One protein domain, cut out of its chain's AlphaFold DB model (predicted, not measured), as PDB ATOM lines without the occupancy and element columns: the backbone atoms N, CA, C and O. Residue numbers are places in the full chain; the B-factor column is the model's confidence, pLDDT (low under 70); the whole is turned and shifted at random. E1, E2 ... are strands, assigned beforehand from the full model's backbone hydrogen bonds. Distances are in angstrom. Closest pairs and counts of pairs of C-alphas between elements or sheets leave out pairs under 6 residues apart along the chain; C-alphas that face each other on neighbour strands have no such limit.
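Overview. This is residues 842 to 901 and 1238 to 1248 of the 1248 residues of the protein "Big_4 domain-containing protein" of Roseburia sp. CAG:303 (UniProt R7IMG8). Two small three-stranded sheets are only partly face to face: the long twisted ladder of E5 and E6, with E2 at its edge, is crossed by the hairpin of E3 and E4, with E1 at its edge. The tight link from E1 to E2 carries the chain from one sheet to the other. The printed part has 71 residues, with no named helix and six named strands in the order E1 to E6, class all strand; the sheet E1, E3, E4 is antiparallel and E2, E6, E5 is mixed. It is elongated, 41 by 22 by 14 A, and only just loose, close to compact, with a radius of gyration of the C-alphas of 13.4 A.

Along the chain. E1, residues 842 to 844, begins at C-alpha 842 (5.526, -9.780, 74.248). E2 is residues 848 to 851, E3 862 to 867 and E4 872 to 876. E5, residues 888 to 900, is 38.3 A long. E6, residues 1238 to 1247, is 27.4 A long and ends at C-alpha 1247 (-16.445, -5.344, 92.432).

Arrangement. E1 and E3 are antiparallel, with N 866 and O 843 2.8 A apart. E3 and E4 form a hairpin, with N 865 and O 873 2.8 A apart. E2 and E6 are parallel, with N 849 and O 1244 2.9 A apart. E6 and E5 are antiparallel at 158 degrees, with N 892 and O 1243 2.9 A apart. This sheet is only just strongly twisted, its C-alphas up to 4.4 A off the best plane. The closest C-alphas of E4 and E5, those of Lys 876 and Ile 896, are 6.2 A apart. E3 and E5 are near each other. Residues 878 to 879 pair antiparallel with residues 894 to 895 of E5.

Size, cuts and confidence. The C-alphas farthest apart, those of Tyr 901 and Lys 1248, are 43.7 A apart. Residues 902 to 1237 are not printed, and C-alphas 901 and 1238 are 14.1 A apart across the cut. The link from E4 to E5 is long, with 11 residues. The mean pLDDT of the printed part is 89.9, and no printed residue is under 70.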
ATOM      1  N   ASP A 842       4.710  -9.591  73.038       85.69
ATOM      2  CA  ASP A 842       5.526  -9.780  74.248       85.69
ATOM      3  C   ASP A 842       4.761  -9.348  75.502       85.69
ATOM      4  O   ASP A 842       4.801 -10.019  76.531       85.69
ATOM      5  N   GLN A 843       4.049  -8.220  75.421       89.94
ATOM      6  CA  GLN A 843       3.290  -7.661  76.539       89.94
ATOM      7  C   GLN A 843       1.942  -7.136  76.069       89.94
ATOM      8  O   GLN A 843       1.815  -6.565  74.990       89.94
ATOM      9  N   ILE A 844       0.948  -7.275  76.934       91.81
ATOM     10  CA  ILE A 844      -0.371  -6.663  76.802       91.81
ATOM     11  C   ILE A 844      -0.553  -5.796  78.048       91.81
ATOM     12  O   ILE A 844      -0.133  -6.193  79.137       91.81
ATOM     13  N   GLU A 845      -1.099  -4.589  77.900       91.56
ATOM     14  CA  GLU A 845      -1.283  -3.694  79.042       91.56
ATOM     15  C   GLU A 845      -2.132  -4.338  80.146       91.56
ATOM     16  O   GLU A 845      -3.141  -4.999  79.898       91.56
ATOM     17  N   GLU A 846      -1.721  -4.127  81.396       90.88
ATOM     18  CA  GLU A 846      -2.483  -4.607  82.541       90.88
ATOM     19  C   GLU A 846      -3.759  -3.774  82.704       90.88
ATOM     20  O   GLU A 846      -3.710  -2.576  82.998       90.88
ATOM     21  N   ILE A 847      -4.912  -4.426  82.566       93.12
ATOM     22  CA  ILE A 847      -6.214  -3.793  82.766       93.12
ATOM     23  C   ILE A 847      -6.720  -4.081  84.176       93.12
ATOM     24  O   ILE A 847      -6.846  -5.233  84.594       93.12
ATOM     25  N   CYS A 848      -7.047  -3.014  84.907       91.69
ATOM     26  CA  CYS A 848      -7.719  -3.088  86.197       91.69
ATOM     27  C   CYS A 848      -8.826  -2.032  86.281       91.69
ATOM     28  O   CYS A 848      -8.550  -0.832  86.234       91.69
ATOM     29  N   VAL A 849     -10.074  -2.479  86.415       91.81
ATOM     30  CA  VAL A 849     -11.267  -1.624  86.494       91.81
ATOM     31  C   VAL A 849     -12.028  -1.867  87.790       91.81
ATOM     32  O   VAL A 849     -12.095  -2.988  88.288       91.81
ATOM     33  N   GLU A 850     -12.607  -0.808  88.352       91.25
ATOM     34  CA  GLU A 850     -13.466  -0.888  89.534       91.25
ATOM     35  C   GLU A 850     -14.926  -0.684  89.126       91.25
ATOM     36  O   GLU A 850     -15.245   0.272  88.420       91.25
ATOM     37  N   VAL A 851     -15.818  -1.538  89.618       91.88
ATOM     38  CA  VAL A 851     -17.257  -1.471  89.341       91.88
ATOM     39  C   VAL A 851     -18.046  -1.680  90.630       91.88
ATOM     40  O   VAL A 851     -17.555  -2.312  91.566       91.88
ATOM     41  N   LYS A 852     -19.250  -1.114  90.741       88.62
ATOM     42  CA  LYS A 852     -20.125  -1.410  91.884       88.62
ATOM     43  C   LYS A 852     -20.830  -2.737  91.674       88.62
ATOM     44  O   LYS A 852     -21.135  -3.103  90.543       88.62
ATOM     45  N   GLN A 853     -21.155  -3.403  92.775       88.25
ATOM     46  CA  GLN A 853     -21.974  -4.606  92.740       88.25
ATOM     47  C   GLN A 853     -23.269  -4.398  91.922       88.25
ATOM     48  O   GLN A 853     -24.043  -3.478  92.205       88.25
ATOM     49  N   GLY A 854     -23.485  -5.250  90.915       82.62
ATOM     50  CA  GLY A 854     -24.633  -5.235  90.000       82.62
ATOM     51  C   GLY A 854     -24.559  -4.234  88.833       82.62
ATOM     52  O   GLY A 854     -25.540  -4.086  88.105       82.62
ATOM     53  N   GLU A 855     -23.446  -3.511  88.651       88.62
ATOM     54  CA  GLU A 855     -23.209  -2.645  87.483       88.62
ATOM     55  C   GLU A 855     -22.271  -3.343  86.471       88.62
ATOM     56  O   GLU A 855     -21.370  -4.083  86.854       88.62
ATOM     57  N   THR A 856     -22.456  -3.100  85.167       86.38
ATOM     58  CA  THR A 856     -21.565  -3.619  84.110       86.38
ATOM     59  C   THR A 856     -20.212  -2.895  84.154       86.38
ATOM     60  O   THR A 856     -20.204  -1.661  84.191       86.38
ATOM     61  N   PRO A 857     -19.067  -3.603  84.139       87.94
ATOM     62  CA  PRO A 857     -17.766  -2.952  84.162       87.94
ATOM     63  C   PRO A 857     -17.469  -2.294  82.813       87.94
ATOM     64  O   PRO A 857     -17.654  -2.896  81.758       87.94
ATOM     65  N   GLU A 858     -16.977  -1.054  82.847       91.31
ATOM     66  CA  GLU A 858     -16.505  -0.341  81.654       91.31
ATOM     67  C   GLU A 858     -15.115  -0.866  81.249       91.31
ATOM     68  O   GLU A 858     -14.090  -0.289  81.614       91.31
ATOM     69  N   LEU A 859     -15.074  -1.994  80.533       92.94
ATOM     70  CA  LEU A 859     -13.844  -2.553  79.959       92.94
ATOM     71  C   LEU A 859     -13.441  -1.795  78.679       92.94
ATOM     72  O   LEU A 859     -14.314  -1.384  77.911       92.94
ATOM     73  N   PRO A 860     -12.136  -1.581  78.426       92.81
ATOM     74  CA  PRO A 860     -11.696  -0.805  77.273       92.81
ATOM     75  C   PRO A 860     -11.900  -1.586  75.967       92.81
ATOM     76  O   PRO A 860     -11.529  -2.748  75.870       92.81
ATOM     77  N   GLU A 861     -12.433  -0.944  74.924       93.94
ATOM     78  CA  GLU A 861     -12.639  -1.575  73.602       93.94
ATOM     79  C   GLU A 861     -11.324  -1.967  72.901       93.94
ATOM     80  O   GLU A 861     -11.314  -2.755  71.954       93.94
ATOM     81  N   THR A 862     -10.204  -1.400  73.354       93.94
ATOM     82  CA  THR A 862      -8.870  -1.638  72.810       93.94
ATOM     83  C   THR A 862      -7.832  -1.723  73.913       93.94
ATOM     84  O   THR A 862      -7.958  -1.000  74.901       93.94
ATOM     85  N   VAL A 863      -6.768  -2.489  73.684       94.44
ATOM     86  CA  VAL A 863      -5.600  -2.557  74.564       94.44
ATOM     87  C   VAL A 863      -4.308  -2.196  73.853       94.44
ATOM     88  O   VAL A 863      -4.139  -2.472  72.663       94.44
ATOM     89  N   GLN A 864      -3.389  -1.580  74.592       95.25
ATOM     90  CA  GLN A 864      -2.003  -1.431  74.162       95.25
ATOM     91  C   GLN A 864      -1.275  -2.772  74.257       95.25
ATOM     92  O   GLN A 864      -1.295  -3.433  75.294       95.25
ATOM     93  N   ILE A 865      -0.575  -3.131  73.189       93.81
ATOM     94  CA  ILE A 865       0.336  -4.270  73.149       93.81
ATOM     95  C   ILE A 865       1.751  -3.798  72.839       93.81
ATOM     96  O   ILE A 865       1.952  -2.737  72.243       93.81
ATOM     97  N   VAL A 866       2.732  -4.590  73.252       91.38
ATOM     98  CA  VAL A 866       4.143  -4.420  72.914       91.38
ATOM     99  C   VAL A 866       4.615  -5.706  72.256       91.38
ATOM    100  O   VAL A 866       4.498  -6.782  72.839       91.38
ATOM    101  N   TYR A 867       5.138  -5.596  71.043       89.19
ATOM    102  CA  TYR A 867       5.768  -6.699  70.334       89.19
ATOM    103  C   TYR A 867       7.178  -6.969  70.875       89.19
ATOM    104  O   TYR A 867       7.810  -6.105  71.482       89.19
ATOM    105  N   SER A 868       7.719  -8.154  70.601       83.62
ATOM    106  CA  SER A 868       9.053  -8.590  71.042       83.62
ATOM    107  C   SER A 868      10.214  -7.734  70.508       83.62
ATOM    108  O   SER A 868      11.329  -7.811  71.029       83.62
ATOM    109  N   ASN A 869       9.968  -6.893  69.497       82.19
ATOM    110  CA  ASN A 869      10.900  -5.881  68.986       82.19
ATOM    111  C   ASN A 869      10.733  -4.490  69.641       82.19
ATOM    112  O   ASN A 869      11.444  -3.556  69.270       82.19
ATOM    113  N   GLY A 870       9.804  -4.342  70.588       86.31
ATOM    114  CA  GLY A 870       9.486  -3.092  71.279       86.31
ATOM    115  C   GLY A 870       8.443  -2.212  70.582       86.31
ATOM    116  O   GLY A 870       8.063  -1.181  71.145       86.31
ATOM    117  N   GLU A 871       7.953  -2.585  69.392       89.81
ATOM    118  CA  GLU A 871       6.874  -1.842  68.733       89.81
ATOM    119  C   GLU A 871       5.607  -1.883  69.584       89.81
ATOM    120  O   GLU A 871       5.251  -2.921  70.139       89.81
ATOM    121  N   LYS A 872       4.912  -0.748  69.672       91.56
ATOM    122  CA  LYS A 872       3.635  -0.647  70.374       91.56
ATOM    123  C   LYS A 872       2.503  -0.539  69.378       91.56
ATOM    124  O   LYS A 872       2.595   0.243  68.434       91.56
ATOM    125  N   ASP A 873       1.430  -1.265  69.637       90.50
ATOM    126  CA  ASP A 873       0.229  -1.252  68.810       90.50
ATOM    127  C   ASP A 873      -1.024  -1.243  69.690       90.50
ATOM    128  O   ASP A 873      -0.971  -1.527  70.885       90.50
ATOM    129  N   THR A 874      -2.156  -0.853  69.115       92.12
ATOM    130  CA  THR A 874      -3.455  -0.826  69.787       92.12
ATOM    131  C   THR A 874      -4.371  -1.841  69.127       92.12
ATOM    132  O   THR A 874      -4.782  -1.653  67.984       92.12
ATOM    133  N   LYS A 875      -4.721  -2.908  69.848       91.00
ATOM    134  CA  LYS A 875      -5.589  -3.975  69.335       91.00
ATOM    135  C   LYS A 875      -6.978  -3.891  69.940       91.00
ATOM    136  O   LYS A 875      -7.127  -3.580  71.117       91.00
ATOM    137  N   LYS A 876      -7.998  -4.176  69.131       92.06
ATOM    138  CA  LYS A 876      -9.364  -4.374  69.631       92.06
ATOM    139  C   LYS A 876      -9.416  -5.634  70.483       92.06
ATOM    140  O   LYS A 876      -8.782  -6.625  70.132       92.06
ATOM    141  N   VAL A 877     -10.185  -5.576  71.564       93.38
ATOM    142  CA  VAL A 877     -10.366  -6.705  72.479       93.38
ATOM    143  C   VAL A 877     -11.799  -7.189  72.425       93.38
ATOM    144  O   VAL A 877     -12.734  -6.394  72.523       93.38
ATOM    145  N   THR A 878     -11.958  -8.502  72.337       93.75
ATOM    146  CA  THR A 878     -13.215  -9.175  72.656       93.75
ATOM    147  C   THR A 878     -13.143  -9.630  74.108       93.75
ATOM    148  O   THR A 878     -12.275 -10.425  74.461       93.75
ATOM    149  N   TRP A 879     -14.008  -9.091  74.967       93.44
ATOM    150  CA  TRP A 879     -14.060  -9.441  76.390       93.44
ATOM    151  C   TRP A 879     -15.065 -10.565  76.645       93.44
ATOM    152  O   TRP A 879     -16.163 -10.538  76.090       93.44
ATOM    153  N   GLY A 880     -14.701 -11.512  77.509       89.62
ATOM    154  CA  GLY A 880     -15.624 -12.491  78.080       89.62
ATOM    155  C   GLY A 880     -16.549 -11.883  79.141       89.62
ATOM    156  O   GLY A 880     -16.460 -10.697  79.477       89.62
ATOM    157  N   GLU A 881     -17.444 -12.703  79.689       87.25
ATOM    158  CA  GLU A 881     -18.356 -12.274  80.749       87.25
ATOM    159  C   GLU A 881     -17.652 -12.160  82.112       87.25
ATOM    160  O   GLU A 881     -16.632 -12.798  82.383       87.25
ATOM    161  N   VAL A 882     -18.185 -11.308  82.995       86.12
ATOM    162  CA  VAL A 882     -17.668 -11.137  84.358       86.12
ATOM    163  C   VAL A 882     -18.796 -10.957  85.368       86.12
ATOM    164  O   VAL A 882     -19.627 -10.055  85.258       86.12
ATOM    165  N   ASP A 883     -18.795 -11.810  86.394       84.44
ATOM    166  CA  ASP A 883     -19.736 -11.749  87.512       84.44
ATOM    167  C   ASP A 883     -19.501 -10.494  88.369       84.44
ATOM    168  O   ASP A 883     -18.521 -10.398  89.115       84.44
ATOM    169  N   THR A 884     -20.446  -9.556  88.301       85.94
ATOM    170  CA  THR A 884     -20.486  -8.346  89.135       85.94
ATOM    171  C   THR A 884     -21.511  -8.422  90.268       85.94
ATOM    172  O   THR A 884     -21.663  -7.461  91.024       85.94
ATOM    173  N   GLU A 885     -22.187  -9.560  90.453       86.44
ATOM    174  CA  GLU A 885     -23.186  -9.754  91.511       86.44
ATOM    175  C   GLU A 885     -22.547 -10.024  92.875       86.44
ATOM    176  O   GLU A 885     -23.186  -9.834  93.912       86.44
ATOM    177  N   SER A 886     -21.277 -10.433  92.914       83.50
ATOM    178  CA  SER A 886     -20.549 -10.683  94.157       83.50
ATOM    179  C   SER A 886     -19.303  -9.804  94.297       83.50
ATOM    180  O   SER A 886     -18.441  -9.754  93.422       83.50
ATOM    181  N   ALA A 887     -19.208  -9.099  95.431       85.44
ATOM    182  CA  ALA A 887     -18.083  -8.222  95.742       85.44
ATOM    183  C   ALA A 887     -16.760  -9.002  95.849       85.44
ATOM    184  O   ALA A 887     -16.721 -10.103  96.404       85.44
ATOM    185  N   GLY A 888     -15.669  -8.407  95.369       86.69
ATOM    186  CA  GLY A 888     -14.341  -9.025  95.349       86.69
ATOM    187  C   GLY A 888     -13.538  -8.698  94.090       86.69
ATOM    188  O   GLY A 888     -14.018  -8.027  93.182       86.69
ATOM    189  N   GLU A 889     -12.290  -9.167  94.053       90.31
ATOM    190  CA  GLU A 889     -11.463  -9.145  92.841       90.31
ATOM    191  C   GLU A 889     -11.891 -10.302  91.930       90.31
ATOM    192  O   GLU A 889     -11.927 -11.457  92.357       90.31
ATOM    193  N   LYS A 890     -12.240  -9.972  90.690       88.94
ATOM    194  CA  LYS A 890     -12.641 -10.889  89.624       88.94
ATOM    195  C   LYS A 890     -11.647 -10.786  88.474       88.94
ATOM    196  O   LYS A 890     -11.017  -9.745  88.284       88.94
ATOM    197  N   THR A 891     -11.529 -11.852  87.697       90.75
ATOM    198  CA  THR A 891     -10.751 -11.877  86.455       90.75
ATOM    199  C   THR A 891     -11.692 -12.045  85.276       90.75
ATOM    200  O   THR A 891     -12.611 -12.856  85.354       90.75
ATOM    201  N   VAL A 892     -11.452 -11.298  84.203       92.81
ATOM    202  CA  VAL A 892     -12.154 -11.434  82.923       92.81
ATOM    203  C   VAL A 892     -11.131 -11.700  81.826       92.81
ATOM    204  O   VAL A 892     -10.074 -11.063  81.800       92.81
ATOM    205  N   THR A 893     -11.423 -12.659  80.953       93.88
ATOM    206  CA  THR A 893     -10.570 -12.971  79.804       93.88
ATOM    207  C   THR A 893     -10.828 -11.961  78.691       93.88
ATOM    208  O   THR A 893     -11.977 -11.671  78.360       93.88
ATOM    209  N   GLY A 894      -9.759 -11.399  78.136       92.44
ATOM    210  CA  GLY A 894      -9.780 -10.618  76.906       92.44
ATOM    211  C   GLY A 894      -9.038 -11.368  75.807       92.44
ATOM    212  O   GLY A 894      -7.980 -11.943  76.062       92.44
ATOM    213  N   THR A 895      -9.563 -11.332  74.588       93.94
ATOM    214  CA  THR A 895      -8.935 -11.943  73.411       93.94
ATOM    215  C   THR A 895      -8.634 -10.865  72.378       93.94
ATOM    216  O   THR A 895      -9.517 -10.088  72.005       93.94
ATOM    217  N   ILE A 896      -7.384 -10.808  71.918       92.62
ATOM    218  CA  ILE A 896      -6.967 -10.023  70.747       92.62
ATOM    219  C   ILE A 896      -6.679 -10.962  69.583       92.62
ATOM    220  O   ILE A 896      -6.306 -12.112  69.791       92.62
ATOM    221  N   TYR A 897      -6.835 -10.464  68.363       88.00
ATOM    222  CA  TYR A 897      -6.649 -11.248  67.149       88.00
ATOM    223  C   TYR A 897      -5.557 -10.620  66.282       88.00
ATOM    224  O   TYR A 897      -5.603  -9.419  65.999       88.00
ATOM    225  N   GLU A 898      -4.577 -11.422  65.863       86.44
ATOM    226  CA  GLU A 898      -3.610 -11.040  64.832       86.44
ATOM    227  C   GLU A 898      -3.958 -11.723  63.514       86.44
ATOM    228  O   GLU A 898      -4.011 -12.948  63.435       86.44
ATOM    229  N   HIS A 899      -4.196 -10.929  62.473       85.56
ATOM    230  CA  HIS A 899      -4.515 -11.470  61.160       85.56
ATOM    231  C   HIS A 899      -3.261 -12.053  60.501       85.56
ATOM    232  O   HIS A 899      -2.309 -11.324  60.207       85.56
ATOM    233  N   GLN A 900      -3.274 -13.355  60.226       87.94
ATOM    234  CA  GLN A 900      -2.287 -13.999  59.373       87.94
ATOM    235  C   GLN A 900      -2.853 -14.123  57.957       87.94
ATOM    236  O   GLN A 900      -3.903 -14.731  57.757       87.94
ATOM    237  N   TYR A 901      -2.139 -13.571  56.971       90.44
ATOM    238  CA  TYR A 901      -2.569 -13.603  55.573       90.44
ATOM    239  C   TYR A 901      -2.546 -15.016  54.976       90.44
ATOM    240  O   TYR A 901      -1.695 -15.842  55.323       90.44
ATOM    241  N   PRO A1238      -5.853 -15.984  67.751       88.44
ATOM    242  CA  PRO A1238      -6.256 -15.445  69.040       88.44
ATOM    243  C   PRO A1238      -5.076 -15.425  70.021       88.44
ATOM    244  O   PRO A1238      -4.334 -16.396  70.151       88.44
ATOM    245  N   THR A1239      -4.932 -14.328  70.760       89.50
ATOM    246  CA  THR A1239      -4.083 -14.231  71.953       89.50
ATOM    247  C   THR A1239      -4.953 -13.838  73.139       89.50
ATOM    248  O   THR A1239      -5.551 -12.758  73.153       89.50
ATOM    249  N   GLU A1240      -5.031 -14.718  74.132       91.19
ATOM    250  CA  GLU A1240      -5.806 -14.496  75.352       91.19
ATOM    251  C   GLU A1240      -4.957 -13.844  76.448       91.19
ATOM    252  O   GLU A1240      -3.784 -14.169  76.643       91.19
ATOM    253  N   PHE A1241      -5.569 -12.934  77.200       91.69
ATOM    254  CA  PHE A1241      -4.989 -12.310  78.384       91.69
ATOM    255  C   PHE A1241      -6.068 -12.071  79.444       91.69
ATOM    256  O   PHE A1241      -7.261 -12.203  79.183       91.69
ATOM    257  N   THR A1242      -5.663 -11.732  80.668       92.25
ATOM    258  CA  THR A1242      -6.605 -11.512  81.776       92.25
ATOM    259  C   THR A1242      -6.589 -10.064  82.246       92.25
ATOM    260  O   THR A1242      -5.534  -9.451  82.400       92.25
ATOM    261  N   ALA A1243      -7.776  -9.525  82.512       91.88
ATOM    262  CA  ALA A1243      -7.982  -8.240  83.162       91.88
ATOM    263  C   ALA A1243      -8.606  -8.424  84.547       91.88
ATOM    264  O   ALA A1243      -9.332  -9.385  84.805       91.88
ATOM    265  N   LYS A1244      -8.341  -7.478  85.448       92.81
ATOM    266  CA  LYS A1244      -8.872  -7.465  86.814       92.81
ATOM    267  C   LYS A1244     -10.089  -6.552  86.920       92.81
ATOM    268  O   LYS A1244     -10.017  -5.374  86.581       92.81
ATOM    269  N   VAL A1245     -11.177  -7.064  87.482       91.44
ATOM    270  CA  VAL A1245     -12.398  -6.308  87.789       91.44
ATOM    271  C   VAL A1245     -12.617  -6.329  89.302       91.44
ATOM    272  O   VAL A1245     -12.837  -7.380  89.893       91.44
ATOM    273  N   ILE A1246     -12.535  -5.174  89.959       91.00
ATOM    274  CA  ILE A1246     -12.759  -5.035  91.403       91.00
ATOM    275  C   ILE A1246     -14.214  -4.624  91.632       91.00
ATOM    276  O   ILE A1246     -14.577  -3.466  91.416       91.00
ATOM    277  N   VAL A1247     -15.030  -5.563  92.107       89.44
ATOM    278  CA  VAL A1247     -16.445  -5.344  92.432       89.44
ATOM    279  C   VAL A1247     -16.564  -4.831  93.872       89.44
ATOM    280  O   VAL A1247     -16.176  -5.528  94.815       89.44
ATOM    281  N   LYS A1248     -17.067  -3.601  94.038       83.25
ATOM    282  CA  LYS A1248     -17.193  -2.886  95.323       83.25
ATOM    283  C   LYS A1248     -18.581  -2.932  95.940       83.25
ATOM    284  O   LYS A1248     -19.573  -2.776  95.190       83.25
TER     285      LYS A1248